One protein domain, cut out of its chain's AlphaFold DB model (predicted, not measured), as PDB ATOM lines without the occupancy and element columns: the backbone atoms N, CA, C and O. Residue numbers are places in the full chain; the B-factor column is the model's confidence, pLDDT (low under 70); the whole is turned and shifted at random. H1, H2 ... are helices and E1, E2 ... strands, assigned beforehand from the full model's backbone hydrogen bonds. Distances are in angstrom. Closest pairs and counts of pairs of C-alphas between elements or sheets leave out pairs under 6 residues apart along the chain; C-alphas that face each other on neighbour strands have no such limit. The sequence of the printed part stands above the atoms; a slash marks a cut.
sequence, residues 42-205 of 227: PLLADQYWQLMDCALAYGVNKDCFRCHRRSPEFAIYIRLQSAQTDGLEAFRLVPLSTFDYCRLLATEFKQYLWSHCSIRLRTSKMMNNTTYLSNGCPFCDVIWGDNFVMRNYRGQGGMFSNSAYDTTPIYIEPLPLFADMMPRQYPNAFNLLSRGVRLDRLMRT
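Overview. This is residues 42 to 205 of the 227 residues of an uncharacterized protein of Bifidobacterium leontopitheci (UniProt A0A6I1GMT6). A long, curled and strongly twisted sheet makes the body, with its strands E1 and E2 running side by side along most of the longest axis; on one side of it lies a small sheet, E4 E5 E6, with the short helix H1 between the two sheets. E3 pairs along part of E2, E7 and E8 continue the curl beyond E1, and the helix H2 packs on the small sheet. The printed part has 164 residues, with two named helices and eight named strands in the order E1 E2 E3 H1 H2 E4 E5 E6 E7 E8; the larger sheet is mixed, in the order E3 E2 E1 E7 E8, and the smaller one is antiparallel. The class is mixed, helices and strands, though under half of the residues are in named elements. The whole is compact, with a radius of gyration of the C-alphas of 15.6 A, and it spans 49 by 34 by 30 A.

Along the chain. Find C-alpha 49 at (19.549, 40.462, 28.095); from there E1 runs through residues 49 to 63, 36.2 A, and bends by 76 degrees at residue 52. E2, residues 70 to 82, runs back over 38.1 A and ends at C-alpha 82, (21.328, 44.681, 28.091). E3 follows at residues 89 to 94, 15.3 A. Next come H1, residues 96 to 101, 8.7 A, and H2, residues 107 to 117, 14.9 A. Then look for E4 at residues 119 to 124, 14.7 A, E5 at residues 130 to 136, 17.0 A, and E6 at residues 143 to 145, 5.7 A. E7 is residues 170 to 174, 12.5 A, and E8 is residues 202 to 204, 6.4 A, ending at C-alpha 204, (12.405, 43.735, 6.165).

Arrangement. Begin with the larger sheet, where E1, E2 and E3 form a meander, each strand the antiparallel neighbour of the one before. In the hairpin of E1 and E2, look at N 55 and O 77, within hydrogen-bond range at 2.9 A. In the hairpin of E2 and E3, N 78 and O 92 are 2.8 A apart. On the other side of E1 comes E7, antiparallel to it, with N 58 and O 171 at 2.8 A. The edge strand E8 is parallel to E7, with N 203 and O 170 at 2.8 A. H1 is on this sheet at a height of 8.5 A, over E3, and stands up from it at 51 degrees; its closest C-alphas to E2 are those of Leu 96 and Ala 75, 5.4 A apart. H1 is also on the smaller sheet, at a height of 8.8 A, over E5 and along the strands at 16 degrees on the local plane; the C-alphas of Ser 97 and Leu 133, the closest of H1 and E5, are 4.7 A apart. H2 is on the same face of the smaller sheet as H1, at a height of 6.8 A, and only grazes the larger sheet with residues 113 to 117. The closest C-alphas of H2 and E4 are those of Trp 114 and Arg 120, 5.0 A apart. E4, E5 and E6 form a second meander: N 122 and O 132 are 2.8 A apart in the hairpin of E4 and E5, and N 135 and O 145 are 2.9 A apart in that of E5 and E6. In H1 and H2, every O i to N i+4 pair is within hydrogen-bond range. H1 and H2 are apart.

Size, cuts and confidence. The two C-alphas farthest apart, those of Cys 67 and Asp 86, are 49.0 A apart. The printed part has no cut. Two links are long: residues 146 to 169, from E6 to E7, and residues 175 to 201, from E7 to E8. Residues 195 to 196 of the second make a short antiparallel pairing with residues 92 to 93 of E3. The mean pLDDT of the printed part is 74.3; 37 residues are under 70, among them residues 145 to 166 and 176 to 180.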
ATOM      1  N   PRO A  42      32.377  36.585  23.823       53.25
ATOM      2  CA  PRO A  42      32.457  35.829  25.077       53.25
ATOM      3  C   PRO A  42      32.120  36.642  26.335       53.25
ATOM      4  O   PRO A  42      31.480  36.116  27.236       53.25
ATOM      5  N   LEU A  43      32.497  37.927  26.392       54.62
ATOM      6  CA  LEU A  43      32.290  38.777  27.581       54.62
ATOM      7  C   LEU A  43      30.827  39.216  27.767       54.62
ATOM      8  O   LEU A  43      30.459  39.746  28.814       54.62
ATOM      9  N   LEU A  44      29.992  39.010  26.748       68.19
ATOM     10  CA  LEU A  44      28.582  39.391  26.741       68.19
ATOM     11  C   LEU A  44      27.640  38.233  27.099       68.19
ATOM     12  O   LEU A  44      26.475  38.476  27.411       68.19
ATOM     13  N   ALA A  45      28.131  36.990  27.079       69.38
ATOM     14  CA  ALA A  45      27.324  35.795  27.326       69.38
ATOM     15  C   ALA A  45      26.757  35.731  28.757       69.38
ATOM     16  O   ALA A  45      25.641  35.246  28.942       69.38
ATOM     17  N   ASP A  46      27.494  36.272  29.734       77.12
ATOM     18  CA  ASP A  46      27.122  36.251  31.155       77.12
ATOM     19  C   ASP A  46      26.196  37.413  31.564       77.12
ATOM     20  O   ASP A  46      25.678  37.440  32.685       77.12
ATOM     21  N   GLN A  47      25.954  38.377  30.670       84.50
ATOM     22  CA  GLN A  47      25.004  39.459  30.923       84.50
ATOM     23  C   GLN A  47      23.553  38.973  30.804       84.50
ATOM     24  O   GLN A  47      23.244  37.996  30.122       84.50
ATOM     25  N   TYR A  48      22.654  39.687  31.474       88.56
ATOM     26  CA  TYR A  48      21.222  39.482  31.353       88.56
ATOM     27  C   TYR A  48      20.728  40.382  30.231       88.56
ATOM     28  O   TYR A  48      20.920  41.593  30.244       88.56
ATOM     29  N   TRP A  49      20.073  39.777  29.258       87.25
ATOM     30  CA  TRP A  49      19.549  40.462  28.095       87.25
ATOM     31  C   TRP A  49      18.042  40.340  28.076       87.25
ATOM     32  O   TRP A  49      17.497  39.285  28.385       87.25
ATOM     33  N   GLN A  50      17.367  41.402  27.677       87.44
ATOM     34  CA  GLN A  50      15.970  41.358  27.300       87.44
ATOM     35  C   GLN A  50      15.871  41.114  25.792       87.44
ATOM     36  O   GLN A  50      16.542  41.781  25.005       87.44
ATOM     37  N   LEU A  51      15.046  40.150  25.382       85.44
ATOM     38  CA  LEU A  51      14.751  39.903  23.973       85.44
ATOM     39  C   LEU A  51      13.711  40.914  23.475       85.44
ATOM     40  O   LEU A  51      12.568  40.903  23.920       85.44
ATOM     41  N   MET A  52      14.133  41.791  22.565       84.06
ATOM     42  CA  MET A  52      13.360  42.953  22.111       84.06
ATOM     43  C   MET A  52      12.695  42.750  20.752       84.06
ATOM     44  O   MET A  52      11.631  43.309  20.504       84.06
ATOM     45  N   ASP A  53      13.331  41.992  19.855       82.50
ATOM     46  CA  ASP A  53      12.817  41.681  18.514       82.50
ATOM     47  C   ASP A  53      13.371  40.337  18.024       82.50
ATOM     48  O   ASP A  53      14.447  39.907  18.447       82.50
ATOM     49  N   CYS A  54      12.601  39.629  17.199       82.94
ATOM     50  CA  CYS A  54      12.928  38.302  16.695       82.94
ATOM     51  C   CYS A  54      12.289  38.114  15.326       82.94
ATOM     52  O   CYS A  54      11.129  38.454  15.108       82.94
ATOM     53  N   ALA A  55      13.053  37.557  14.399       81.56
ATOM     54  CA  ALA A  55      12.620  37.348  13.029       81.56
ATOM     55  C   ALA A  55      13.162  36.027  12.489       81.56
ATOM     56  O   ALA A  55      14.248  35.579  12.870       81.56
ATOM     57  N   LEU A  56      12.439  35.423  11.549       83.19
ATOM     58  CA  LEU A  56      13.000  34.389  10.694       83.19
ATOM     59  C   LEU A  56      13.889  35.114   9.692       83.19
ATOM     60  O   LEU A  56      13.419  35.921   8.892       83.19
ATOM     61  N   ALA A  57      15.187  34.865   9.781       82.19
ATOM     62  CA  ALA A  57      16.164  35.422   8.870       82.19
ATOM     63  C   ALA A  57      16.441  34.425   7.754       82.19
ATOM     64  O   ALA A  57      16.600  33.229   8.007       82.19
ATOM     65  N   TYR A  58      16.543  34.922   6.531       78.75
ATOM     66  CA  TYR A  58      16.924  34.129   5.379       78.75
ATOM     67  C   TYR A  58      17.819  34.926   4.438       78.75
ATOM     68  O   TYR A  58      17.871  36.156   4.435       78.75
ATOM     69  N   GLY A  59      18.611  34.200   3.669       72.06
ATOM     70  CA  GLY A  59      19.636  34.775   2.817       72.06
ATOM     71  C   GLY A  59      20.328  33.693   2.009       72.06
ATOM     72  O   GLY A  59      19.908  32.539   2.039       72.06
ATOM     73  N   VAL A  60      21.381  34.105   1.294       63.81
ATOM     74  CA  VAL A  60      22.295  33.288   0.474       63.81
ATOM     75  C   VAL A  60      21.634  32.041  -0.116       63.81
ATOM     76  O   VAL A  60      21.617  30.957   0.461       63.81
ATOM     77  N   ASN A  61      21.168  32.193  -1.344       65.81
ATOM     78  CA  ASN A  61      20.660  31.089  -2.128       65.81
ATOM     79  C   ASN A  61      21.791  30.092  -2.454       65.81
ATOM     80  O   ASN A  61      22.702  30.412  -3.228       65.81
ATOM     81  N   LYS A  62      21.718  28.891  -1.870       67.50
ATOM     82  CA  LYS A  62      22.705  27.808  -1.956       67.50
ATOM     83  C   LYS A  62      22.223  26.683  -2.848       67.50
ATOM     84  O   LYS A  62      21.079  26.246  -2.745       67.50
ATOM     85  N   ASP A  63      23.148  26.136  -3.626       73.38
ATOM     86  CA  ASP A  63      22.879  24.933  -4.399       73.38
ATOM     87  C   ASP A  63      22.940  23.698  -3.504       73.38
ATOM     88  O   ASP A  63      23.930  23.417  -2.804       73.38
ATOM     89  N   CYS A  64      21.855  22.933  -3.543       76.25
ATOM     90  CA  CYS A  64      21.780  21.630  -2.923       76.25
ATOM     91  C   CYS A  64      22.902  20.732  -3.451       76.25
ATOM     92  O   CYS A  64      22.975  20.472  -4.645       76.25
ATOM     93  N   PHE A  65      23.731  20.160  -2.578       75.19
ATOM     94  CA  PHE A  65      24.797  19.258  -3.040       75.19
ATOM     95  C   PHE A  65      24.263  17.967  -3.689       75.19
ATOM     96  O   PHE A  65      25.008  17.288  -4.386       75.19
ATOM     97  N   ARG A  66      22.998  17.607  -3.420       80.44
ATOM     98  CA  ARG A  66      22.366  16.381  -3.921       80.44
ATOM     99  C   ARG A  66      21.543  16.601  -5.187       80.44
ATOM    100  O   ARG A  66      21.623  15.786  -6.092       80.44
ATOM    101  N   CYS A  67      20.701  17.635  -5.224       83.31
ATOM    102  CA  CYS A  67      19.812  17.885  -6.367       83.31
ATOM    103  C   CYS A  67      20.164  19.147  -7.160       83.31
ATOM    104  O   CYS A  67      19.448  19.467  -8.102       83.31
ATOM    105  N   HIS A  68      21.212  19.875  -6.764       81.69
ATOM    106  CA  HIS A  68      21.718  21.099  -7.400       81.69
ATOM    107  C   HIS A  68      20.725  22.260  -7.518       81.69
ATOM    108  O   HIS A  68      21.092  23.329  -7.989       81.69
ATOM    109  N   ARG A  69      19.491  22.095  -7.034       79.62
ATOM    110  CA  ARG A  69      18.521  23.180  -6.952       79.62
ATOM    111  C   ARG A  69      18.916  24.167  -5.869       79.62
ATOM    112  O   ARG A  69      19.391  23.781  -4.795       79.62
ATOM    113  N   ARG A  70      18.675  25.431  -6.179       75.62
ATOM    114  CA  ARG A  70      19.017  26.572  -5.354       75.62
ATOM    115  C   ARG A  70      17.909  26.843  -4.339       75.62
ATOM    116  O   ARG A  70      16.732  26.780  -4.685       75.62
ATOM    117  N   SER A  71      18.245  27.075  -3.075       71.81
ATOM    118  CA  SER A  71      17.256  27.449  -2.047       71.81
ATOM    119  C   SER A  71      17.895  28.297  -0.946       71.81
ATOM    120  O   SER A  71      19.127  28.322  -0.847       71.81
ATOM    121  N   PRO A  72      17.090  28.994  -0.130       73.06
ATOM    122  CA  PRO A  72      17.595  29.892   0.886       73.06
ATOM    123  C   PRO A  72      18.067  29.092   2.101       73.06
ATOM    124  O   PRO A  72      17.565  28.003   2.394       73.06
ATOM    125  N   GLU A  73      19.043  29.635   2.817       75.31
ATOM    126  CA  GLU A  73      19.345  29.192   4.177       75.31
ATOM    127  C   GLU A  73      18.497  29.998   5.169       75.31
ATOM    128  O   GLU A  73      18.042  31.095   4.843       75.31
ATOM    129  N   PHE A  74      18.293  29.471   6.382       80.44
ATOM    130  CA  PHE A  74      17.516  30.146   7.425       80.44
ATOM    131  C   PHE A  74      18.227  30.174   8.785       80.44
ATOM    132  O   PHE A  74      18.918  29.217   9.150       80.44
ATOM    133  N   ALA A  75      17.991  31.251   9.539       83.94
ATOM    134  CA  ALA A  75      18.371  31.487  10.937       83.94
ATOM    135  C   ALA A  75      17.234  32.156  11.707       83.94
ATOM    136  O   ALA A  75      16.244  32.603  11.133       83.94
ATOM    137  N   ILE A  76      17.438  32.312  13.012       85.25
ATOM    138  CA  ILE A  76      16.690  33.270  13.817       85.25
ATOM    139  C   ILE A  76      17.527  34.538  13.986       85.25
ATOM    140  O   ILE A  76      18.648  34.490  14.489       85.25
ATOM    141  N   TYR A  77      16.990  35.677  13.565       86.31
ATOM    142  CA  TYR A  77      17.494  36.981  13.977       86.31
ATOM    143  C   TYR A  77      16.912  37.331  15.343       86.31
ATOM    144  O   TYR A  77      15.719  37.137  15.559       86.31
ATOM    145  N   ILE A  78      17.733  37.889  16.230       85.75
ATOM    146  CA  ILE A  78      17.294  38.470  17.496       85.75
ATOM    147  C   ILE A  78      17.936  39.836  17.738       85.75
ATOM    148  O   ILE A  78      19.110  40.054  17.427       85.75
ATOM    149  N   ARG A  79      17.165  40.727  18.362       88.19
ATOM    150  CA  ARG A  79      17.636  41.958  18.996       88.19
ATOM    151  C   ARG A  79      17.560  41.784  20.502       88.19
ATOM    152  O   ARG A  79      16.492  41.501  21.042       88.19
ATOM    153  N   LEU A  80      18.685  41.982  21.163       87.31
ATOM    154  CA  LEU A  80      18.831  41.907  22.606       87.31
ATOM    155  C   LEU A  80      19.189  43.292  23.148       87.31
ATOM    156  O   LEU A  80      20.013  43.978  22.547       87.31
ATOM    157  N   GLN A  81      18.620  43.674  24.285       89.38
ATOM    158  CA  GLN A  81      19.001  44.869  25.043       89.38
ATOM    159  C   GLN A  81      19.578  44.445  26.395       89.38
ATOM    160  O   GLN A  81      19.015  43.568  27.051       89.38
ATOM    161  N   SER A  82      20.715  45.011  26.801       88.69
ATOM    162  CA  SER A  82      21.328  44.681  28.091       88.69
ATOM    163  C   SER A  82      20.449  45.195  29.230       88.69
ATOM    164  O   SER A  82      20.020  46.345  29.225       88.69
ATOM    165  N   ALA A  83      20.201  44.348  30.228       88.69
ATOM    166  CA  ALA A  83      19.506  44.740  31.451       88.69
ATOM    167  C   ALA A  83      20.442  45.404  32.474       88.69
ATOM    168  O   ALA A  83      19.973  45.922  33.485       88.69
ATOM    169  N   GLN A  84      21.760  45.369  32.239       87.88
ATOM    170  CA  GLN A  84      22.762  45.943  33.144       87.88
ATOM    171  C   GLN A  84      23.471  47.173  32.578       87.88
ATOM    172  O   GLN A  84      23.953  47.996  33.353       87.88
ATOM    173  N   THR A  85      23.564  47.294  31.252       82.19
ATOM    174  CA  THR A  85      24.278  48.393  30.592       82.19
ATOM    175  C   THR A  85      23.308  49.197  29.743       82.19
ATOM    176  O   THR A  85      22.837  48.720  28.712       82.19
ATOM    177  N   ASP A  86      23.018  50.424  30.173       81.75
ATOM    178  CA  ASP A  86      22.101  51.299  29.446       81.75
ATOM    179  C   ASP A  86      22.603  51.588  28.021       81.75
ATOM    180  O   ASP A  86      23.801  51.757  27.781       81.75
ATOM    181  N   GLY A  87      21.676  51.592  27.065       78.69
ATOM    182  CA  GLY A  87      21.957  51.788  25.640       78.69
ATOM    183  C   GLY A  87      22.724  50.658  24.935       78.69
ATOM    184  O   GLY A  87      22.955  50.764  23.731       78.69
ATOM    185  N   LEU A  88      23.112  49.576  25.623       85.06
ATOM    186  CA  LEU A  88      23.812  48.453  24.993       85.06
ATOM    187  C   LEU A  88      22.823  47.486  24.330       85.06
ATOM    188  O   LEU A  88      22.005  46.852  24.998       85.06
ATOM    189  N   GLU A  89      22.961  47.311  23.016       87.31
ATOM    190  CA  GLU A  89      22.171  46.369  22.222       87.31
ATOM    191  C   GLU A  89      23.049  45.365  21.473       87.31
ATOM    192  O   GLU A  89      24.173  45.663  21.069       87.31
ATOM    193  N   ALA A  90      22.512  44.167  21.246       85.62
ATOM    194  CA  ALA A  90      23.136  43.140  20.428       85.62
ATOM    195  C   ALA A  90      22.163  42.622  19.363       85.62
ATOM    196  O   ALA A  90      21.072  42.139  19.662       85.62
ATOM    197  N   PHE A  91      22.602  42.668  18.107       86.44
ATOM    198  CA  PHE A  91      21.865  42.170  16.946       86.44
ATOM    199  C   PHE A  91      22.532  40.892  16.453       86.44
ATOM    200  O   PHE A  91      23.703  40.915  16.057       86.44
ATOM    201  N   ARG A  92      21.829  39.760  16.523       85.00
ATOM    202  CA  ARG A  92      22.437  38.436  16.345       85.00
ATOM    203  C   ARG A  92      21.650  37.585  15.360       85.00
ATOM    204  O   ARG A  92      20.427  37.575  15.387       85.00
ATOM    205  N   LEU A  93      22.367  36.824  14.541       82.88
ATOM    206  CA  LEU A  93      21.847  35.638  13.869       82.88
ATOM    207  C   LEU A  93      22.236  34.420  14.682       82.88
ATOM    208  O   LEU A  93      23.414  34.214  14.972       82.88
ATOM    209  N   VAL A  94      21.236  33.627  15.023       82.19
ATOM    210  CA  VAL A  94      21.352  32.434  15.845       82.19
ATOM    211  C   VAL A  94      20.907  31.233  15.006       82.19
ATOM    212  O   VAL A  94      19.862  31.302  14.346       82.19
ATOM    213  N   PRO A  95      21.665  30.122  15.011       81.31
ATOM    214  CA  PRO A  95      21.228  28.877  14.390       81.31
ATOM    215  C   PRO A  95      19.866  28.428  14.928       81.31
ATOM    216  O   PRO A  95      19.578  28.552  16.121       81.31
ATOM    217  N   LEU A  96      19.034  27.851  14.059       82.12
ATOM    218  CA  LEU A  96      17.696  27.374  14.434       82.12
ATOM    219  C   LEU A  96      17.746  26.331  15.555       82.12
ATOM    220  O   LEU A  96      16.923  26.377  16.463       82.12
ATOM    221  N   SER A  97      18.719  25.419  15.511       79.75
ATOM    222  CA  SER A  97      18.958  24.414  16.553       79.75
ATOM    223  C   SER A  97      19.269  25.074  17.898       79.75
ATOM    224  O   SER A  97      18.618  24.783  18.897       79.75
ATOM    225  N   THR A  98      20.226  26.001  17.908       78.88
ATOM    226  CA  THR A  98      20.691  26.763  19.069       78.88
ATOM    227  C   THR A  98      19.567  27.575  19.704       78.88
ATOM    228  O   THR A  98      19.405  27.549  20.922       78.88
ATOM    229  N   PHE A  99      18.750  28.247  18.893       79.69
ATOM    230  CA  PHE A  99      17.592  28.983  19.394       79.69
ATOM    231  C   PHE A  99      16.491  28.042  19.913       79.69
ATOM    232  O   PHE A  99      15.849  28.330  20.924       79.69
ATOM    233  N   ASP A 100      16.301  26.879  19.279       80.50
ATOM    234  CA  ASP A 100      15.335  25.878  19.737       80.50
ATOM    235  C   ASP A 100      15.726  25.212  21.062       80.50
ATOM    236  O   ASP A 100      14.851  24.890  21.868       80.50
ATOM    237  N   TYR A 101      17.026  25.051  21.333       77.19
ATOM    238  CA  TYR A 101      17.510  24.562  22.628       77.19
ATOM    239  C   TYR A 101      17.106  25.473  23.786       77.19
ATOM    240  O   TYR A 101      16.838  24.973  24.875       77.19
ATOM    241  N   CYS A 102      16.950  26.778  23.543       71.75
ATOM    242  CA  CYS A 102      16.396  27.707  24.531       71.75
ATOM    243  C   CYS A 102      14.895  27.477  24.799       71.75
ATOM    244  O   CYS A 102      14.311  28.156  25.636       71.75
ATOM    245  N   ARG A 103      14.250  26.539  24.086       71.62
ATOM    246  CA  ARG A 103      12.828  26.162  24.196       71.62
ATOM    247  C   ARG A 103      11.849  27.312  23.963       71.62
ATOM    248  O   ARG A 103      10.674  27.207  24.315       71.62
ATOM    249  N   LEU A 104      12.324  28.374  23.322       73.44
ATOM    250  CA  LEU A 104      11.535  29.560  23.036       73.44
ATOM    251  C   LEU A 104      10.558  29.326  21.887       73.44
ATOM    252  O   LEU A 104       9.506  29.939  21.890       73.44
ATOM    253  N   LEU A 105      10.836  28.432  20.934       77.69
ATOM    254  CA  LEU A 105       9.960  28.236  19.773       77.69
ATOM    255  C   LEU A 105       8.666  27.482  20.125       77.69
ATOM    256  O   LEU A 105       8.687  26.360  20.645       77.69
ATOM    257  N   ALA A 106       7.524  28.078  19.778       75.75
ATOM    258  CA  ALA A 106       6.212  27.449  19.891       75.75
ATOM    259  C   ALA A 106       6.073  26.237  18.949       75.75
ATOM    260  O   ALA A 106       6.726  26.155  17.905       75.75
ATOM    261  N   THR A 107       5.203  25.280  19.297       79.50
ATOM    262  CA  THR A 107       5.001  24.060  18.485       79.50
ATOM    263  C   THR A 107       4.479  24.408  17.094       79.50
ATOM    264  O   THR A 107       4.928  23.862  16.090       79.50
ATOM    265  N   GLU A 108       3.548  25.351  17.048       74.94
ATOM    266  CA  GLU A 108       2.883  25.877  15.865       74.94
ATOM    267  C   GLU A 108       3.899  26.506  14.915       74.94
ATOM    268  O   GLU A 108       3.818  26.324  13.701       74.94
ATOM    269  N   PHE A 109       4.901  27.191  15.467       78.06
ATOM    270  CA  PHE A 109       5.967  27.766  14.665       78.06
ATOM    271  C   PHE A 109       6.891  26.689  14.090       78.06
ATOM    272  O   PHE A 109       7.219  26.734  12.910       78.06
ATOM    273  N   LYS A 110       7.228  25.639  14.850       81.81
ATOM    274  CA  LYS A 110       7.979  24.493  14.294       81.81
ATOM    275  C   LYS A 110       7.222  23.797  13.158       81.81
ATOM    276  O   LYS A 110       7.838  23.355  12.191       81.81
ATOM    277  N   GLN A 111       5.894  23.711  13.247       79.56
ATOM    278  CA  GLN A 111       5.056  23.183  12.163       79.56
ATOM    279  C   GLN A 111       5.060  24.098  10.933       79.56
ATOM    280  O   GLN A 111       5.114  23.606   9.804       79.56
ATOM    281  N   TYR A 112       5.034  25.417  11.144       79.00
ATOM    282  CA  TYR A 112       5.182  26.403  10.076       79.00
ATOM    283  C   TYR A 112       6.526  26.245   9.353       79.00
ATOM    284  O   TYR A 112       6.534  26.050   8.135       79.00
ATOM    285  N   LEU A 113       7.627  26.218  10.112       82.19
ATOM    286  CA  LEU A 113       8.992  26.020   9.619       82.19
ATOM    287  C   LEU A 113       9.128  24.740   8.782       82.19
ATOM    288  O   LEU A 113       9.757  24.754   7.721       82.19
ATOM    289  N   TRP A 114       8.486  23.647   9.201       83.44
ATOM    290  CA  TRP A 114       8.459  22.417   8.408       83.44
ATOM    291  C   TRP A 114       7.691  22.619   7.102       83.44
ATOM    292  O   TRP A 114       8.214  22.324   6.029       83.44
ATOM    293  N   SER A 115       6.478  23.154   7.178       76.06
ATOM    294  CA  SER A 115       5.566  23.211   6.030       76.06
ATOM    295  C   SER A 115       5.980  24.223   4.952       76.06
ATOM    296  O   SER A 115       5.595  24.047   3.800       76.06
ATOM    297  N   HIS A 116       6.737  25.267   5.311       73.44
ATOM    298  CA  HIS A 116       7.034  26.402   4.419       73.44
ATOM    299  C   HIS A 116       8.527  26.586   4.144       73.44
ATOM    300  O   HIS A 116       8.901  27.040   3.069       73.44
ATOM    301  N   CYS A 117       9.391  26.211   5.087       75.81
ATOM    302  CA  CYS A 117      10.826  26.483   5.001       75.81
ATOM    303  C   CYS A 117      11.659  25.200   4.889       75.81
ATOM    304  O   CYS A 117      12.881  25.261   4.813       75.81
ATOM    305  N   SER A 118      11.014  24.024   4.900       79.25
ATOM    306  CA  SER A 118      11.688  22.717   4.919       79.25
ATOM    307  C   SER A 118      12.669  22.552   6.089       79.25
ATOM    308  O   SER A 118      13.638  21.793   6.021       79.25
ATOM    309  N   ILE A 119      12.378  23.241   7.194       83.12
ATOM    310  CA  ILE A 119      13.103  23.155   8.459       83.12
ATOM    311  C   ILE A 119      12.328  22.224   9.375       83.12
ATOM    312  O   ILE A 119      11.180  22.486   9.721       83.12
ATOM    313  N   ARG A 120      12.949  21.137   9.820       85.69
ATOM    314  CA  ARG A 120      12.266  20.175  10.691       85.69
ATOM    315  C   ARG A 120      13.199  19.553  11.701       85.69
ATOM    316  O   ARG A 120      14.419  19.637  11.571       85.69
ATOM    317  N   LEU A 121      12.603  18.924  12.709       86.44
ATOM    318  CA  LEU A 121      13.351  18.164  13.700       86.44
ATOM    319  C   LEU A 121      14.032  16.973  13.020       86.44
ATOM    320  O   LEU A 121      13.406  16.211  12.280       86.44
ATOM    321  N   ARG A 122      15.328  16.830  13.273       84.00
ATOM    322  CA  ARG A 122      16.168  15.725  12.818       84.00
ATOM    323  C   ARG A 122      16.897  15.141  14.009       84.00
ATOM    324  O   ARG A 122      17.278  15.865  14.922       84.00
ATOM    325  N   THR A 123      17.135  13.839  13.965       82.56
ATOM    326  CA  THR A 123      17.912  13.138  14.985       82.56
ATOM    327  C   THR A 123      19.296  12.826  14.434       82.56
ATOM    328  O   THR A 123      19.423  12.158  13.405       82.56
ATOM    329  N   SER A 124      20.345  13.312  15.100       75.69
ATOM    330  CA  SER A 124      21.726  12.988  14.734       75.69
ATOM    331  C   SER A 124      22.196  11.760  15.499       75.69
ATOM    332  O   SER A 124      22.373  11.803  16.714       75.69
ATOM    333  N   LYS A 125      22.484  10.678  14.769       75.94
ATOM    334  CA  LYS A 125      23.135   9.486  15.339       75.94
ATOM    335  C   LYS A 125      24.542   9.791  15.861       75.94
ATOM    336  O   LYS A 125      24.987   9.168  16.815       75.94
ATOM    337  N   MET A 126      25.226  10.763  15.255       70.69
ATOM    338  CA  MET A 126      26.592  11.150  15.627       70.69
ATOM    339  C   MET A 126      26.645  12.071  16.852       70.69
ATOM    340  O   MET A 126      27.698  12.211  17.458       70.69
ATOM    341  N   MET A 127      25.519  12.676  17.242       66.31
ATOM    342  CA  MET A 127      25.405  13.505  18.448       66.31
ATOM    343  C   MET A 127      24.554  12.793  19.499       66.31
ATOM    344  O   MET A 127      23.580  13.353  19.990       66.31
ATOM    345  N   ASN A 128      24.870  11.530  19.795       75.94
ATOM    346  CA  ASN A 128      24.192  10.741  20.829       75.94
ATOM    347  C   ASN A 128      22.649  10.716  20.697       75.94
ATOM    348  O   ASN A 128      21.926  10.882  21.674       75.94
ATOM    349  N   ASN A 129      22.136  10.565  19.470       78.81
ATOM    350  CA  ASN A 129      20.699  10.594  19.155       78.81
ATOM    351  C   ASN A 129      19.971  11.885  19.578       78.81
ATOM    352  O   ASN A 129      18.762  11.882  19.815       78.81
ATOM    353  N   THR A 130      20.684  13.007  19.624       78.50
ATOM    354  CA  THR A 130      20.081  14.304  19.938       78.50
ATOM    355  C   THR A 130      19.192  14.781  18.790       78.50
ATOM    356  O   THR A 130      19.541  14.648  17.611       78.50
ATOM    357  N   THR A 131      18.029  15.336  19.144       83.94
ATOM    358  CA  THR A 131      17.062  15.898  18.196       83.94
ATOM    359  C   THR A 131      17.182  17.418  18.152       83.94
ATOM    360  O   THR A 131      17.173  18.063  19.194       83.94
ATOM    361  N   TYR A 132      17.282  17.983  16.950       82.44
ATOM    362  CA  TYR A 132      17.498  19.412  16.717       82.44
ATOM    363  C   TYR A 132      16.769  19.877  15.452       82.44
ATOM    364  O   TYR A 132      16.517  19.082  14.544       82.44
ATOM    365  N   LEU A 133      16.418  21.164  15.383       85.12
ATOM    366  CA  LEU A 133      15.923  21.771  14.146       85.12
ATOM    367  C   LEU A 133      17.070  21.932  13.150       85.12
ATOM    368  O   LEU A 133      18.125  22.462  13.489       85.12
ATOM    369  N   SER A 134      16.850  21.498  11.912       82.44
ATOM    370  CA  SER A 134      17.845  21.592  10.848       82.44
ATOM    371  C   SER A 134      17.226  22.089   9.551       82.44
ATOM    372  O   SER A 134      16.096  21.723   9.213       82.44
ATOM    373  N   ASN A 135      18.011  22.877   8.814       80.06
ATOM    374  CA  ASN A 135      17.739  23.251   7.436       80.06
ATOM    375  C   ASN A 135      17.804  22.013   6.529       80.06
ATOM    376  O   ASN A 135      18.746  21.212   6.587       80.06
ATOM    377  N   GLY A 136      16.809  21.876   5.659       79.06
ATOM    378  CA  GLY A 136      16.761  20.856   4.621       79.06
ATOM    379  C   GLY A 136      16.558  21.473   3.244       79.06
ATOM    380  O   GLY A 136      16.030  22.574   3.112       79.06
ATOM    381  N   CYS A 137      16.952  20.738   2.205       78.88
ATOM    382  CA  CYS A 137      16.578  21.101   0.845       78.88
ATOM    383  C   CYS A 137      15.058  20.969   0.661       78.88
ATOM    384  O   CYS A 137      14.550  19.864   0.852       78.88
ATOM    385  N   PRO A 138      14.341  22.003   0.189       76.25
ATOM    386  CA  PRO A 138      12.902  21.896  -0.046       76.25
ATOM    387  C   PRO A 138      12.525  20.916  -1.160       76.25
ATOM    388  O   PRO A 138      11.400  20.433  -1.208       76.25
ATOM    389  N   PHE A 139      13.474  20.566  -2.029       80.94
ATOM    390  CA  PHE A 139      13.215  19.714  -3.189       80.94
ATOM    391  C   PHE A 139      13.562  18.238  -2.981       80.94
ATOM    392  O   PHE A 139      12.926  17.366  -3.560       80.94
ATOM    393  N   CYS A 140      14.614  17.937  -2.216       82.94
ATOM    394  CA  CYS A 140      15.086  16.558  -2.025       82.94
ATOM    395  C   CYS A 140      15.301  16.177  -0.559       82.94
ATOM    396  O   CYS A 140      15.825  15.098  -0.276       82.94
ATOM    397  N   ASP A 141      14.936  17.079   0.355       78.62
ATOM    398  CA  ASP A 141      14.938  16.902   1.805       78.62
ATOM    399  C   ASP A 141      16.310  16.590   2.433       78.62
ATOM    400  O   ASP A 141      16.425  16.330   3.633       78.62
ATOM    401  N   VAL A 142      17.389  16.645   1.647       81.12
ATOM    402  CA  VAL A 142      18.730  16.391   2.166       81.12
ATOM    403  C   VAL A 142      19.100  17.443   3.212       81.12
ATOM    404  O   VAL A 142      18.853  18.634   3.028       81.12
ATOM    405  N   ILE A 143      19.686  16.980   4.313       79.00
ATOM    406  CA  ILE A 143      20.079  17.822   5.443       79.00
ATOM    407  C   ILE A 143      21.246  18.719   5.024       79.00
ATOM    408  O   ILE A 143      22.235  18.244   4.461       79.00
ATOM    409  N   TRP A 144      21.138  20.012   5.320       70.69
ATOM    410  CA  TRP A 144      22.188  21.001   5.064       70.69
ATOM    411  C   TRP A 144      22.935  21.444   6.319       70.69
ATOM    412  O   TRP A 144      23.967  22.104   6.191       70.69
ATOM    413  N   GLY A 145      22.444  21.051   7.495       67.38
ATOM    414  CA  GLY A 145      22.929  21.498   8.798       67.38
ATOM    415  C   GLY A 145      21.997  22.537   9.420       67.38
ATOM    416  O   GLY A 145      20.849  22.691   9.007       67.38
ATOM    417  N   ASP A 146      22.468  23.215  10.453       64.50
ATOM    418  CA  ASP A 146      21.743  24.205  11.258       64.50
ATOM    419  C   ASP A 146      22.351  25.617  11.180       64.50
ATOM    420  O   ASP A 146      21.690  26.590  11.537       64.50
ATOM    421  N   ASN A 147      23.575  25.734  10.662       59.62
ATOM    422  CA  ASN A 147      24.305  26.993  10.565       59.62
ATOM    423  C   ASN A 147      23.840  27.821   9.363       59.62
ATOM    424  O   ASN A 147      24.150  27.505   8.213       59.62
ATOM    425  N   PHE A 148      23.120  28.902   9.646       57.09
ATOM    426  CA  PHE A 148      22.889  29.981   8.696       57.09
ATOM    427  C   PHE A 148      24.208  30.696   8.436       57.09
ATOM    428  O   PHE A 148      24.764  31.345   9.319       57.09
ATOM    429  N   VAL A 149      24.715  30.553   7.219       52.59
ATOM    430  CA  VAL A 149      25.958  31.165   6.764       52.59
ATOM    431  C   VAL A 149      27.185  30.790   7.587       52.59
ATOM    432  O   VAL A 149      27.786  31.615   8.266       52.59
ATOM    433  N   MET A 150      27.653  29.567   7.370       48.12
ATOM    434  CA  MET A 150      29.084  29.311   7.263       48.12
ATOM    435  C   MET A 150      29.289  28.171   6.254       48.12
ATOM    436  O   MET A 150      28.945  27.022   6.518       48.12
ATOM    437  N   ARG A 151      29.796  28.471   5.053       41.69
ATOM    438  CA  ARG A 151      30.250  27.444   4.107       41.69
ATOM    439  C   ARG A 151      31.640  27.803   3.634       41.69
ATOM    440  O   ARG A 151      31.837  28.881   3.084       41.69
ATOM    441  N   ASN A 152      32.539  26.837   3.792       37.53
ATOM    442  CA  ASN A 152      33.680  26.582   2.929       37.53
ATOM    443  C   ASN A 152      34.428  25.305   3.343       37.53
ATOM    444  O   ASN A 152      35.586  25.336   3.732       37.53
ATOM    445  N   TYR A 153      33.781  24.150   3.153       34.47
ATOM    446  CA  TYR A 153      34.482  23.047   2.493       34.47
ATOM    447  C   TYR A 153      33.509  22.149   1.713       34.47
ATOM    448  O   TYR A 153      32.687  21.443   2.292       34.47
ATOM    449  N   ARG A 154      33.580  22.189   0.373       39.47
ATOM    450  CA  ARG A 154      32.982  21.196  -0.559       39.47
ATOM    451  C   ARG A 154      31.511  20.841  -0.362       39.47
ATOM    452  O   ARG A 154      31.045  19.765  -0.722       39.47
ATOM    453  N   GLY A 155      30.756  21.751   0.209       42.84
ATOM    454  CA  GLY A 155      29.342  21.556   0.376       42.84
ATOM    455  C   GLY A 155      28.887  20.864   1.654       42.84
ATOM    456  O   GLY A 155      27.678  20.762   1.870       42.84
ATOM    457  N   GLN A 156      29.836  20.463   2.494       38.81
ATOM    458  CA  GLN A 156      29.622  19.783   3.762       38.81
ATOM    459  C   GLN A 156      29.567  20.829   4.886       38.81
ATOM    460  O   GLN A 156      30.241  21.857   4.814       38.81
ATOM    461  N   GLY A 157      28.681  20.628   5.864       40.06
ATOM    462  CA  GLY A 157      28.491  21.571   6.970       40.06
ATOM    463  C   GLY A 157      29.783  21.803   7.760       40.06
ATOM    464  O   GLY A 157      30.591  20.892   7.914       40.06
ATOM    465  N   GLY A 158      29.978  23.029   8.249       38.59
ATOM    466  CA  GLY A 158      31.120  23.414   9.079       38.59
ATOM    467  C   GLY A 158      31.238  24.933   9.216       38.59
ATOM    468  O   GLY A 158      30.765  25.671   8.356       38.59
ATOM    469  N   MET A 159      31.864  25.403  10.296       43.41
ATOM    470  CA  MET A 159      32.137  26.824  10.523       43.41
ATOM    471  C   MET A 159      33.276  27.316   9.619       43.41
ATOM    472  O   MET A 159      34.446  27.263   9.980       43.41
ATOM    473  N   PHE A 160      32.943  27.814   8.436       43.81
ATOM    474  CA  PHE A 160      33.849  28.580   7.591       43.81
ATOM    475  C   PHE A 160      33.159  29.869   7.135       43.81
ATOM    476  O   PHE A 160      32.040  29.838   6.614       43.81
ATOM    477  N   SER A 161      33.820  31.010   7.319       44.69
ATOM    478  CA  SER A 161      33.326  32.298   6.846       44.69
ATOM    479  C   SER A 161      33.251  32.309   5.317       44.69
ATOM    480  O   SER A 161      34.254  32.162   4.621       44.69
ATOM    481  N   ASN A 162      32.047  32.508   4.780       55.97
ATOM    482  CA  ASN A 162      31.906  32.956   3.401       55.97
ATOM    483  C   ASN A 162      32.432  34.399   3.340       55.97
ATOM    484  O   ASN A 162      31.947  35.248   4.087       55.97
ATOM    485  N   SER A 163      33.405  34.680   2.472       56.78
ATOM    486  CA  SER A 163      33.973  36.027   2.305       56.78
ATOM    487  C   SER A 163      32.938  37.061   1.852       56.78
ATOM    488  O   SER A 163      33.075  38.237   2.166       56.78
ATOM    489  N   ALA A 164      31.869  36.631   1.177       60.88
ATOM    490  CA  ALA A 164      30.754  37.490   0.784       60.88
ATOM    491  C   ALA A 164      29.725  37.711   1.907       60.88
ATOM    492  O   ALA A 164      28.748  38.433   1.705       60.88
ATOM    493  N   TYR A 165      29.893  37.090   3.085       65.75
ATOM    494  CA  TYR A 165      28.932  37.255   4.175       65.75
ATOM    495  C   TYR A 165      28.773  38.722   4.538       65.75
ATOM    496  O   TYR A 165      27.643  39.183   4.586       65.75
ATOM    497  N   ASP A 166      29.860  39.462   4.744       68.31
ATOM    498  CA  ASP A 166      29.783  40.829   5.271       68.31
ATOM    499  C   ASP A 166      29.113  41.827   4.310       68.31
ATOM    500  O   ASP A 166      28.717  42.906   4.741       68.31
ATOM    501  N   THR A 167      28.913  41.454   3.041       71.44
ATOM    502  CA  THR A 167      28.283  42.292   2.011       71.44
ATOM    503  C   THR A 167      26.906  41.804   1.565       71.44
ATOM    504  O   THR A 167      26.198  42.533   0.876       71.44
ATOM    505  N   THR A 168      26.491  40.591   1.943       72.31
ATOM    506  CA  THR A 168      25.215  40.031   1.471       72.31
ATOM    507  C   THR A 168      24.039  40.551   2.314       72.31
ATOM    508  O   THR A 168      24.104  40.446   3.550       72.31
ATOM    509  N   PRO A 169      22.954  41.058   1.691       76.31
ATOM    510  CA  PRO A 169      21.719  41.398   2.393       76.31
ATOM    511  C   PRO A 169      21.120  40.189   3.119       76.31
ATOM    512  O   PRO A 169      21.179  39.058   2.633       76.31
ATOM    513  N   ILE A 170      20.533  40.436   4.285       77.94
ATOM    514  CA  ILE A 170      19.817  39.442   5.083       77.94
ATOM    515  C   ILE A 170      18.360  39.863   5.118       77.94
ATOM    516  O   ILE A 170      18.022  40.917   5.653       77.94
ATOM    517  N   TYR A 171      17.496  39.023   4.571       81.31
ATOM    518  CA  TYR A 171      16.068  39.249   4.625       81.31
ATOM    519  C   TYR A 171      15.537  38.761   5.963       81.31
ATOM    520  O   TYR A 171      15.921  37.694   6.445       81.31
ATOM    521  N   ILE A 172      14.671  39.557   6.577       78.06
ATOM    522  CA  ILE A 172      14.026  39.212   7.835       78.06
ATOM    523  C   ILE A 172      12.514  39.264   7.687       78.06
ATOM    524  O   ILE A 172      11.934  40.162   7.066       78.06
ATOM    525  N   GLU A 173      11.886  38.277   8.300       77.06
ATOM    526  CA  GLU A 173      10.453  38.178   8.477       77.06
ATOM    527  C   GLU A 173      10.151  38.257   9.980       77.06
ATOM    528  O   GLU A 173      10.468  37.311  10.708       77.06
ATOM    529  N   PRO A 174       9.591  39.379  10.468       74.56
ATOM    530  CA  PRO A 174       9.307  39.554  11.888       74.56
ATOM    531  C   PRO A 174       8.422  38.432  12.427       74.56
ATOM    532  O   PRO A 174       7.361  38.144  11.868       74.56
ATOM    533  N   LEU A 175       8.842  37.821  13.533       73.69
ATOM    534  CA  LEU A 175       7.983  36.913  14.274       73.69
ATOM    535  C   LEU A 175       7.100  37.762  15.213       73.69
ATOM    536  O   LEU A 175       7.560  38.760  15.768       73.69
ATOM    537  N   PRO A 176       5.822  37.404  15.393       62.28
ATOM    538  CA  PRO A 176       4.913  38.087  16.303       62.28
ATOM    539  C   PRO A 176       5.438  38.129  17.748       62.28
ATOM    540  O   PRO A 176       6.173  37.243  18.185       62.28
ATOM    541  N   LEU A 177       4.997  39.179  18.455       56.75
ATOM    542  CA  LEU A 177       5.445  39.639  19.775       56.75
ATOM    543  C   LEU A 177       5.692  38.530  20.805       56.75
ATOM    544  O   LEU A 177       4.936  37.561  20.917       56.75
ATOM    545  N   PHE A 178       6.734  38.750  21.607       63.38
ATOM    546  CA  PHE A 178       7.139  37.867  22.692       63.38
ATOM    547  C   PHE A 178       6.063  37.738  23.748       63.38
ATOM    548  O   PHE A 178       5.447  38.717  24.163       63.38
ATOM    549  N   ALA A 179       5.908  36.518  24.244       58.47
ATOM    550  CA  ALA A 179       5.172  36.303  25.476       58.47
ATOM    551  C   ALA A 179       6.086  36.378  26.715       58.47
ATOM    552  O   ALA A 179       5.588  36.609  27.814       58.47
ATOM    553  N   ASP A 180       7.407  36.222  26.548       64.06
ATOM    554  CA  ASP A 180       8.398  36.360  27.622       64.06
ATOM    555  C   ASP A 180       9.236  37.629  27.426       64.06
ATOM    556  O   ASP A 180       9.992  37.733  26.463       64.06
ATOM    557  N   MET A 181       9.089  38.582  28.348       72.69
ATOM    558  CA  MET A 181       9.833  39.846  28.366       72.69
ATOM    559  C   MET A 181      10.892  39.881  29.478       72.69
ATOM    560  O   MET A 181      11.473  40.938  29.720       72.69
ATOM    561  N   MET A 182      11.116  38.772  30.196       80.75
ATOM    562  CA  MET A 182      12.061  38.747  31.313       80.75
ATOM    563  C   MET A 182      13.511  38.729  30.816       80.75
ATOM    564  O   MET A 182      13.843  37.921  29.945       80.75
ATOM    565  N   PRO A 183      14.400  39.557  31.395       86.31
ATOM    566  CA  PRO A 183      15.822  39.461  31.115       86.31
ATOM    567  C   PRO A 183      16.407  38.110  31.538       86.31
ATOM    568  O   PRO A 183      16.110  37.618  32.628       86.31
ATOM    569  N   ARG A 184      17.268  37.519  30.702       85.12
ATOM    570  CA  ARG A 184      17.954  36.237  30.959       85.12
ATOM    571  C   ARG A 184      19.337  36.215  30.318       85.12
ATOM    572  O   ARG A 184      19.635  37.025  29.445       85.12
ATOM    573  N   GLN A 185      20.171  35.258  30.704       84.69
ATOM    574  CA  GLN A 185      21.391  34.966  29.956       84.69
ATOM    575  C   GLN A 185      21.051  34.240  28.647       84.69
ATOM    576  O   GLN A 185      20.211  33.340  28.621       84.69
ATOM    577  N   TYR A 186      21.726  34.619  27.558       78.88
ATOM    578  CA  TYR A 186      21.584  33.987  26.241       78.88
ATOM    579  C   TYR A 186      22.941  33.458  25.756       78.88
ATOM    580  O   TYR A 186      23.417  33.897  24.708       78.88
ATOM    581  N   PRO A 187      23.582  32.495  26.451       76.12
ATOM    582  CA  PRO A 187      24.918  32.005  26.075       76.12
ATOM    583  C   PRO A 187      24.961  31.519  24.616       76.12
ATOM    584  O   PRO A 187      25.915  31.740  23.872       76.12
ATOM    585  N   ASN A 188      23.844  30.956  24.165       74.62
ATOM    586  CA  ASN A 188      23.592  30.503  22.807       74.62
ATOM    587  C   ASN A 188      23.615  31.616  21.739       74.62
ATOM    588  O   ASN A 188      24.048  31.370  20.615       74.62
ATOM    589  N   ALA A 189      23.217  32.846  22.071       74.50
ATOM    590  CA  ALA A 189      23.275  33.996  21.160       74.50
ATOM    591  C   ALA A 189      24.701  34.544  20.966       74.50
ATOM    592  O   ALA A 189      24.988  35.218  19.971       74.50
ATOM    593  N   PHE A 190      25.599  34.238  21.904       75.12
ATOM    594  CA  PHE A 190      26.972  34.741  21.956       75.12
ATOM    595  C   PHE A 190      28.029  33.646  21.748       75.12
ATOM    596  O   PHE A 190      29.225  33.914  21.821       75.12
ATOM    597  N   ASN A 191      27.608  32.418  21.439       72.31
ATOM    598  CA  ASN A 191      28.523  31.331  21.105       72.31
ATOM    599  C   ASN A 191      29.129  31.492  19.693       72.31
ATOM    600  O   ASN A 191      28.728  32.353  18.910       72.31
ATOM    601  N   LEU A 192      30.078  30.611  19.360       66.94
ATOM    602  CA  LEU A 192      30.795  30.607  18.076       66.94
ATOM    603  C   LEU A 192      29.910  30.327  16.849       66.94
ATOM    604  O   LEU A 192      30.327  30.598  15.723       66.94
ATOM    605  N   LEU A 193      28.714  29.766  17.051       71.12
ATOM    606  CA  LEU A 193      27.768  29.453  15.978       71.12
ATOM    607  C   LEU A 193      26.849  30.638  15.658       71.12
ATOM    608  O   LEU A 193      26.299  30.715  14.561       71.12
ATOM    609  N   SER A 194      26.699  31.569  16.599       76.25
ATOM    610  CA  SER A 194      25.924  32.792  16.428       76.25
ATOM    611  C   SER A 194      26.800  33.938  15.930       76.25
ATOM    612  O   SER A 194      27.973  34.059  16.289       76.25
ATOM    613  N   ARG A 195      26.230  34.843  15.128       78.50
ATOM    614  CA  ARG A 195      26.985  35.941  14.508       78.50
ATOM    615  C   ARG A 195      26.332  37.297  14.713       78.50
ATOM    616  O   ARG A 195      25.115  37.423  14.654       78.50
ATOM    617  N   GLY A 196      27.160  38.313  14.947       79.25
ATOM    618  CA  GLY A 196      26.715  39.701  15.002       79.25
ATOM    619  C   GLY A 196      26.293  40.187  13.621       79.25
ATOM    620  O   GLY A 196      26.946  39.862  12.626       79.25
ATOM    621  N   VAL A 197      25.214  40.962  13.564       77.81
ATOM    622  CA  VAL A 197      24.702  41.543  12.321       77.81
ATOM    623  C   VAL A 197      24.745  43.054  12.383       77.81
ATOM    624  O   VAL A 197      24.377  43.661  13.384       77.81
ATOM    625  N   ARG A 198      25.167  43.661  11.275       80.88
ATOM    626  CA  ARG A 198      25.020  45.096  11.070       80.88
ATOM    627  C   ARG A 198      23.612  45.401  10.572       80.88
ATOM    628  O   ARG A 198      23.131  44.746   9.649       80.88
ATOM    629  N   LEU A 199      22.979  46.406  11.167       80.81
ATOM    630  CA  LEU A 199      21.597  46.780  10.866       80.81
ATOM    631  C   LEU A 199      21.375  47.173   9.402       80.81
ATOM    632  O   LEU A 199      20.332  46.854   8.845       80.81
ATOM    633  N   ASP A 200      22.368  47.786   8.759       79.75
ATOM    634  CA  ASP A 200      22.305  48.197   7.351       79.75
ATOM    635  C   ASP A 200      22.200  47.025   6.364       79.75
ATOM    636  O   ASP A 200      21.906  47.222   5.188       79.75
ATOM    637  N   ARG A 201      22.411  45.792   6.836       80.31
ATOM    638  CA  ARG A 201      22.238  44.573   6.041       80.31
ATOM    639  C   ARG A 201      20.845  43.962   6.157       80.31
ATOM    640  O   ARG A 201      20.559  43.021   5.420       80.31
ATOM    641  N   LEU A 202      20.015  44.422   7.091       78.94
ATOM    642  CA  LEU A 202      18.706  43.833   7.361       78.94
ATOM    643  C   LEU A 202      17.645  44.417   6.426       78.94
ATOM    644  O   LEU A 202      17.329  45.601   6.484       78.94
ATOM    645  N   MET A 203      17.043  43.555   5.612       80.12
ATOM    646  CA  MET A 203      15.953  43.892   4.701       80.12
ATOM    647  C   MET A 203      14.646  43.318   5.247       80.12
ATOM    648  O   MET A 203      14.458  42.100   5.286       80.12
ATOM    649  N   ARG A 204      13.725  44.179   5.694       71.50
ATOM    650  CA  ARG A 204      12.405  43.735   6.165       71.50
ATOM    651  C   ARG A 204      11.530  43.355   4.984       71.50
ATOM    652  O   ARG A 204      11.289  44.166   4.095       71.50
ATOM    653  N   THR A 205      11.002  42.140   5.005       63.66
ATOM    654  CA  THR A 205      10.058  41.696   3.977       63.66
ATOM    655  C   THR A 205       8.632  42.031   4.393       63.66
ATOM    656  O   THR A 205       8.213  41.729   5.508       63.66
TER     657      THR A 205